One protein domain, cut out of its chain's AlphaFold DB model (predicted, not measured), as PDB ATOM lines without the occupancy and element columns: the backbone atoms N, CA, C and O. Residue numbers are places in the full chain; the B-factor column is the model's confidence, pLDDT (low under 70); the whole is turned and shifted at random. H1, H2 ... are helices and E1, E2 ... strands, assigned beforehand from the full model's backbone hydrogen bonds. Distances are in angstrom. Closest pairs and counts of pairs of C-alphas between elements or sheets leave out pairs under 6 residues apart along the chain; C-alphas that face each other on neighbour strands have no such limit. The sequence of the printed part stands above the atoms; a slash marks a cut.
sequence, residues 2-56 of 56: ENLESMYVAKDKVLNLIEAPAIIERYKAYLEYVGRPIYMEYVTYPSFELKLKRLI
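AT A GLANCE: This is residues 2 to 56 of the 56 residues of an uncharacterized protein of Clostridium sp. KLE 1755 (UniProt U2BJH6). A small antiparallel hairpin, E1 and E2, has the single helix H1 loosely over one of its faces, and beyond H1 a winding stretch with no named element, residues 2 to 20, makes the other side. Residues 2 to 8 stick out free at that end, while residues 52 to 56 run on past the hairpin at the other. You have 55 printed residues, in the order H1, E1, E2; the class is mixed, helices and strands, with under half of the residues in named elements. The whole is loose, with a radius of gyration of the C-alphas of 13.5 A, and spans 42 by 27 by 17 A.

HOW THE PARTS SIT: Start at the hairpin of E1, residues 39 to 44, and E2, residues 47 to 51, antiparallel at 150 degrees between their directions. C-alphas 42 and 48 face each other at 4.4 A. Look for N 47 and O 44, 2.7 A apart, and N 49 and O 41, 3.2 A apart, within hydrogen-bond range. Next find H1, residues 21 to 31: its closest C-alpha pair with E2 is Ala 22 and Phe 48, 7.5 A. H1 and E1 are near each other, with 7 pairs of C-alphas within 10 A. In H1 every O i to N i+4 pair is within hydrogen-bond range.

IN THESE COORDINATES: Find C-alpha 39 at (24.041, 23.346, 4.622); from there E1 runs 15.6 A to C-alpha 44. E2, residues 47 to 51, covers 13.0 A and ends at C-alpha 51, (21.156, 26.430, 8.576). H1 begins at C-alpha 21, (26.737, 13.668, 17.664), and runs 15.4 A to C-alpha 31.

THE WHOLE: The outline is only just elongated; the farthest C-alphas, Glu 5 and Ile 56, are 42.3 A apart. The printed part has no cut. The link E1 to E2 is tight and H1 to E1 short. The mean pLDDT of the printed part is 78.3, with residue 2 and residues 37 to 56 under 70.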
ATOM      1  N   GLU A   2      42.392   5.201  13.039       62.50
ATOM      2  CA  GLU A   2      41.347   4.839  12.081       62.50
ATOM      3  C   GLU A   2      40.979   3.369  12.319       62.50
ATOM      4  O   GLU A   2      41.871   2.566  12.594       62.50
ATOM      5  N   ASN A   3      39.692   3.030  12.248       71.44
ATOM      6  CA  ASN A   3      39.216   1.651  12.363       71.44
ATOM      7  C   ASN A   3      38.787   1.163  10.972       71.44
ATOM      8  O   ASN A   3      38.055   1.866  10.280       71.44
ATOM      9  N   LEU A   4      39.225  -0.039  10.583       79.25
ATOM     10  CA  LEU A   4      38.963  -0.650   9.266       79.25
ATOM     11  C   LEU A   4      37.671  -1.485   9.217       79.25
ATOM     12  O   LEU A   4      37.317  -2.031   8.173       79.25
ATOM     13  N   GLU A   5      36.967  -1.598  10.340       83.69
ATOM     14  CA  GLU A   5      35.739  -2.383  10.435       83.69
ATOM     15  C   GLU A   5      34.602  -1.702   9.666       83.69
ATOM     16  O   GLU A   5      34.257  -0.545   9.915       83.69
ATOM     17  N   SER A   6      33.999  -2.434   8.729       86.00
ATOM     18  CA  SER A   6      32.859  -1.978   7.935       86.00
ATOM     19  C   SER A   6      31.800  -3.071   7.851       86.00
ATOM     20  O   SER A   6      32.103  -4.263   7.850       86.00
ATOM     21  N   MET A   7      30.531  -2.670   7.810       90.25
ATOM     22  CA  MET A   7      29.412  -3.602   7.715       90.25
ATOM     23  C   MET A   7      28.216  -2.969   7.009       90.25
ATOM     24  O   MET A   7      28.029  -1.752   7.036       90.25
ATOM     25  N   TYR A   8      27.372  -3.811   6.417       92.06
ATOM     26  CA  TYR A   8      26.061  -3.393   5.939       92.06
ATOM     27  C   TYR A   8      25.085  -3.337   7.112       92.06
ATOM     28  O   TYR A   8      24.911  -4.314   7.838       92.06
ATOM     29  N   VAL A   9      24.426  -2.193   7.276       92.19
ATOM     30  CA  VAL A   9      23.468  -1.957   8.357       92.19
ATOM     31  C   VAL A   9      22.130  -1.573   7.749       92.19
ATOM     32  O   VAL A   9      22.062  -0.768   6.817       92.19
ATOM     33  N   ALA A  10      21.053  -2.146   8.282       93.56
ATOM     34  CA  ALA A  10      19.705  -1.740   7.917       93.56
ATOM     35  C   ALA A  10      19.485  -0.260   8.280       93.56
ATOM     36  O   ALA A  10      19.891   0.189   9.353       93.56
ATOM     37  N   LYS A  11      18.860   0.505   7.378       90.12
ATOM     38  CA  LYS A  11      18.742   1.973   7.464       90.12
ATOM     39  C   LYS A  11      18.130   2.456   8.789       90.12
ATOM     40  O   LYS A  11      18.563   3.459   9.344       90.12
ATOM     41  N   ASP A  12      17.166   1.709   9.311       91.56
ATOM     42  CA  ASP A  12      16.473   1.932  10.584       91.56
ATOM     43  C   ASP A  12      17.343   1.667  11.826       91.56
ATOM     44  O   ASP A  12      17.047   2.172  12.905       91.56
ATOM     45  N   LYS A  13      18.441   0.914  11.688       93.88
ATOM     46  CA  LYS A  13      19.349   0.554  12.790       93.88
ATOM     47  C   LYS A  13      20.606   1.415  12.868       93.88
ATOM     48  O   LYS A  13      21.296   1.368  13.882       93.88
ATOM     49  N   VAL A  14      20.904   2.206  11.835       93.06
ATOM     50  CA  VAL A  14      22.145   2.999  11.737       93.06
ATOM     51  C   VAL A  14      22.319   3.950  12.924       93.06
ATOM     52  O   VAL A  14      23.403   4.027  13.494       93.06
ATOM     53  N   LEU A  15      21.247   4.624  13.354       93.25
ATOM     54  CA  LEU A  15      21.300   5.577  14.470       93.25
ATOM     55  C   LEU A  15      21.632   4.936  15.827       93.25
ATOM     56  O   LEU A  15      22.066   5.650  16.723       93.25
ATOM     57  N   ASN A  16      21.481   3.616  15.973       93.88
ATOM     58  CA  ASN A  16      21.828   2.904  17.207       93.88
ATOM     59  C   ASN A  16      23.328   2.578  17.309       93.88
ATOM     60  O   ASN A  16      23.775   2.134  18.360       93.88
ATOM     61  N   LEU A  17      24.086   2.740  16.219       92.25
ATOM     62  CA  LEU A  17      25.504   2.366  16.135       92.25
ATOM     63  C   LEU A  17      26.447   3.574  16.084       92.25
ATOM     64  O   LEU A  17      27.657   3.415  16.206       92.25
ATOM     65  N   ILE A  18      25.915   4.774  15.853       90.25
ATOM     66  CA  ILE A  18      26.712   5.993  15.718       90.25
ATOM     67  C   ILE A  18      26.732   6.714  17.061       90.25
ATOM     68  O   ILE A  18      25.691   7.133  17.552       90.25
ATOM     69  N   GLU A  19      27.924   6.929  17.611       89.00
ATOM     70  CA  GLU A  19      28.097   7.655  18.878       89.00
ATOM     71  C   GLU A  19      28.392   9.147  18.670       89.00
ATOM     72  O   GLU A  19      28.061   9.982  19.508       89.00
ATOM     73  N   ALA A  20      29.005   9.508  17.538       87.88
ATOM     74  CA  ALA A  20      29.425  10.877  17.261       87.88
ATOM     75  C   ALA A  20      28.211  11.794  16.974       87.88
ATOM     76  O   ALA A  20      27.568  11.624  15.930       87.88
ATOM     77  N   PRO A  21      27.933  12.826  17.802       86.69
ATOM     78  CA  PRO A  21      26.737  13.668  17.664       86.69
ATOM     79  C   PRO A  21      26.605  14.339  16.290       86.69
ATOM     80  O   PRO A  21      25.523  14.383  15.707       86.69
ATOM     81  N   ALA A  22      27.728  14.788  15.724       83.44
ATOM     82  CA  ALA A  22      27.761  15.399  14.396       83.44
ATOM     83  C   ALA A  22      27.360  14.438  13.274       83.44
ATOM     84  O   ALA A  22      26.747  14.850  12.290       83.44
ATOM     85  N   ILE A  23      27.693  13.155  13.411       87.44
ATOM     86  CA  ILE A  23      27.341  12.140  12.419       87.44
ATOM     87  C   ILE A  23      25.864  11.758  12.566       87.44
ATOM     88  O   ILE A  23      25.179  11.628  11.552       87.44
ATOM     89  N   ILE A  24      25.351  11.671  13.801       90.06
ATOM     90  CA  ILE A  24      23.923  11.449  14.080       90.06
ATOM     91  C   ILE A  24      23.067  12.518  13.391       90.06
ATOM     92  O   ILE A  24      22.147  12.175  12.650       90.06
ATOM     93  N   GLU A  25      23.361  13.807  13.592       87.19
ATOM     94  CA  GLU A  25      22.549  14.873  12.989       87.19
ATOM     95  C   GLU A  25      22.665  14.934  11.468       87.19
ATOM     96  O   GLU A  25      21.652  15.083  10.788       87.19
ATOM     97  N   ARG A  26      23.867  14.740  10.912       85.50
ATOM     98  CA  ARG A  26      24.045  14.641   9.454       85.50
ATOM     99  C   ARG A  26      23.220  13.507   8.864       85.50
ATOM    100  O   ARG A  26      22.611  13.673   7.810       85.50
ATOM    101  N   TYR A  27      23.189  12.363   9.542       89.94
ATOM    102  CA  TYR A  27      22.405  11.226   9.090       89.94
ATOM    103  C   TYR A  27      20.903  11.509   9.176       89.94
ATOM    104  O   TYR A  27      20.187  11.229   8.221       89.94
ATOM    105  N   LYS A  28      20.422  12.140  10.257       88.44
ATOM    106  CA  LYS A  28      19.020  12.581  10.366       88.44
ATOM    107  C   LYS A  28      18.636  13.554   9.245       88.44
ATOM    108  O   LYS A  28      17.635  13.329   8.575       88.44
ATOM    109  N   ALA A  29      19.470  14.555   8.967       85.56
ATOM    110  CA  ALA A  29      19.255  15.493   7.865       85.56
ATOM    111  C   ALA A  29      19.212  14.789   6.493       85.56
ATOM    112  O   ALA A  29      18.425  15.166   5.627       85.56
ATOM    113  N   TYR A  30      20.021  13.742   6.299       86.38
ATOM    114  CA  TYR A  30      19.950  12.884   5.114       86.38
ATOM    115  C   TYR A  30      18.632  12.095   5.036       86.38
ATOM    116  O   TYR A  30      18.058  11.976   3.955       86.38
ATOM    117  N   LEU A  31      18.130  11.567   6.158       88.00
ATOM    118  CA  LEU A  31      16.848  10.856   6.196       88.00
ATOM    119  C   LEU A  31      15.664  11.770   5.852       88.00
ATOM    120  O   LEU A  31      14.744  11.333   5.168       88.00
ATOM    121  N   GLU A  32      15.712  13.026   6.294       85.06
ATOM    122  CA  GLU A  32      14.688  14.052   6.055       85.06
ATOM    123  C   GLU A  32      14.883  14.813   4.730       85.06
ATOM    124  O   GLU A  32      14.142  15.746   4.414       85.06
ATOM    125  N   TYR A  33      15.880  14.433   3.927       80.75
ATOM    126  CA  TYR A  33      16.219  15.127   2.692       80.75
ATOM    127  C   TYR A  33      15.116  14.994   1.630       80.75
ATOM    128  O   TYR A  33      14.942  13.951   1.003       80.75
ATOM    129  N   VAL A  34      14.424  16.102   1.359       80.31
ATOM    130  CA  VAL A  34      13.350  16.211   0.348       80.31
ATOM    131  C   VAL A  34      13.810  16.863  -0.966       80.31
ATOM    132  O   VAL A  34      13.019  17.485  -1.674       80.31
ATOM    133  N   GLY A  35      15.101  16.771  -1.305       77.81
ATOM    134  CA  GLY A  35      15.638  17.313  -2.564       77.81
ATOM    135  C   GLY A  35      16.175  18.748  -2.495       77.81
ATOM    136  O   GLY A  35      16.484  19.328  -3.534       77.81
ATOM    137  N   ARG A  36      16.303  19.338  -1.298       71.38
ATOM    138  CA  ARG A  36      16.969  20.638  -1.098       71.38
ATOM    139  C   ARG A  36      18.203  20.468  -0.213       71.38
ATOM    140  O   ARG A  36      18.038  20.015   0.918       71.38
ATOM    141  N   PRO A  37      19.418  20.807  -0.688       64.94
ATOM    142  CA  PRO A  37      20.637  20.647   0.099       64.94
ATOM    143  C   PRO A  37      20.569  21.492   1.370       64.94
ATOM    144  O   PRO A  37      20.345  22.704   1.323       64.94
ATOM    145  N   ILE A  38      20.745  20.822   2.506       66.25
ATOM    146  CA  ILE A  38      20.823  21.442   3.822       66.25
ATOM    147  C   ILE A  38      22.303  21.706   4.098       66.25
ATOM    148  O   ILE A  38      23.105  20.773   4.131       66.25
ATOM    149  N   TYR A  39      22.675  22.974   4.265       66.38
ATOM    150  CA  TYR A  39      24.041  23.346   4.622       66.38
ATOM    151  C   TYR A  39      24.207  23.269   6.144       66.38
ATOM    152  O   TYR A  39      23.492  23.936   6.890       66.38
ATOM    153  N   MET A  40      25.156  22.450   6.597       67.31
ATOM    154  CA  MET A  40      25.576  22.385   7.999       67.31
ATOM    155  C   MET A  40      26.887  23.137   8.162       67.31
ATOM    156  O   MET A  40      27.888  22.776   7.543       67.31
ATOM    157  N   GLU A  41      26.873  24.166   9.002       67.38
ATOM    158  CA  GLU A  41      28.050  24.967   9.322       67.38
ATOM    159  C   GLU A  41      28.457  24.697  10.776       67.38
ATOM    160  O   GLU A  41      27.617  24.600  11.675       67.38
ATOM    161  N   TYR A  42      29.759  24.532  11.009       62.94
ATOM    162  CA  TYR A  42      30.290  24.421  12.364       62.94
ATOM    163  C   TYR A  42      30.286  25.800  13.022       62.94
ATOM    164  O   TYR A  42      30.820  26.748  12.453       62.94
ATOM    165  N   VAL A  43      29.729  25.890  14.233       69.38
ATOM    166  CA  VAL A  43      29.778  27.120  15.039       69.38
ATOM    167  C   VAL A  43      30.990  27.064  15.973       69.38
ATOM    168  O   VAL A  43      31.863  27.922  15.889       69.38
ATOM    169  N   THR A  44      31.109  26.013  16.794       68.06
ATOM    170  CA  THR A  44      32.265  25.727  17.668       68.06
ATOM    171  C   THR A  44      32.295  24.237  18.010       68.06
ATOM    172  O   THR A  44      31.269  23.688  18.374       68.06
ATOM    173  N   TYR A  45      33.434  23.540  17.933       62.28
ATOM    174  CA  TYR A  45      33.466  22.099  18.239       62.28
ATOM    175  C   TYR A  45      33.036  21.794  19.694       62.28
ATOM    176  O   TYR A  45      33.539  22.456  20.603       62.28
ATOM    177  N   PRO A  46      32.178  20.778  19.946       66.94
ATOM    178  CA  PRO A  46      31.546  19.854  18.991       66.94
ATOM    179  C   PRO A  46      30.147  20.293  18.504       66.94
ATOM    180  O   PRO A  46      29.459  19.511  17.851       66.94
ATOM    181  N   SER A  47      29.727  21.517  18.813       66.38
ATOM    182  CA  SER A  47      28.450  22.122  18.431       66.38
ATOM    183  C   SER A  47      28.427  22.597  16.971       66.38
ATOM    184  O   SER A  47      29.375  23.170  16.426       66.38
ATOM    185  N   PHE A  48      27.299  22.398  16.310       69.12
ATOM    186  CA  PHE A  48      27.066  22.850  14.943       69.12
ATOM    187  C   PHE A  48      25.605  23.254  14.801       69.12
ATOM    188  O   PHE A  48      24.760  22.835  15.589       69.12
ATOM    189  N   GLU A  49      25.327  24.096  13.812       68.31
ATOM    190  CA  GLU A  49      23.985  24.605  13.572       68.31
ATOM    191  C   GLU A  49      23.559  24.274  12.141       68.31
ATOM    192  O   GLU A  49      24.285  24.495  11.164       68.31
ATOM    193  N   LEU A  50      22.366  23.700  12.025       67.00
ATOM    194  CA  LEU A  50      21.768  23.317  10.758       67.00
ATOM    195  C   LEU A  50      21.067  24.540  10.147       67.00
ATOM    196  O   LEU A  50      19.922  24.848  10.478       67.00
ATOM    197  N   LYS A  51      21.741  25.257   9.242       65.81
ATOM    198  CA  LYS A  51      21.156  26.430   8.576       65.81
ATOM    199  C   LYS A  51      20.332  25.999   7.364       65.81
ATOM    200  O   LYS A  51      20.818  25.854   6.241       65.81
ATOM    201  N   LEU A  52      19.037  25.805   7.597       61.59
ATOM    202  CA  LEU A  52      18.040  25.588   6.552       61.59
ATOM    203  C   LEU A  52      17.761  26.914   5.822       61.59
ATOM    204  O   LEU A  52      17.053  27.769   6.339       61.59
ATOM    205  N   LYS A  53      18.282  27.024   4.590       56.00
ATOM    206  CA  LYS A  53      18.229  28.151   3.629       56.00
ATOM    207  C   LYS A  53      19.296  29.239   3.798       56.00
ATOM    208  O   LYS A  53      19.250  30.065   4.701       56.00
ATOM    209  N   ARG A  54      20.118  29.370   2.752       52.00
ATOM    210  CA  ARG A  54      20.520  30.685   2.241       52.00
ATOM    211  C   ARG A  54      19.287  31.274   1.546       52.00
ATOM    212  O   ARG A  54      18.867  30.760   0.511       52.00
ATOM    213  N   LEU A  55      18.658  32.279   2.145       58.53
ATOM    214  CA  LEU A  55      17.866  33.223   1.358       58.53
ATOM    215  C   LEU A  55      18.892  34.014   0.536       58.53
ATOM    216  O   LEU A  55      19.822  34.573   1.118       58.53
ATOM    217  N   ILE A  56      18.800  33.913  -0.791       60.50
ATOM    218  CA  ILE A  56      19.554  34.764  -1.721       60.50
ATOM    219  C   ILE A  56      18.916  36.149  -1.685       60.50
ATOM    220  O   ILE A  56      17.664  36.186  -1.665       60.50
TER     221      ILE A  56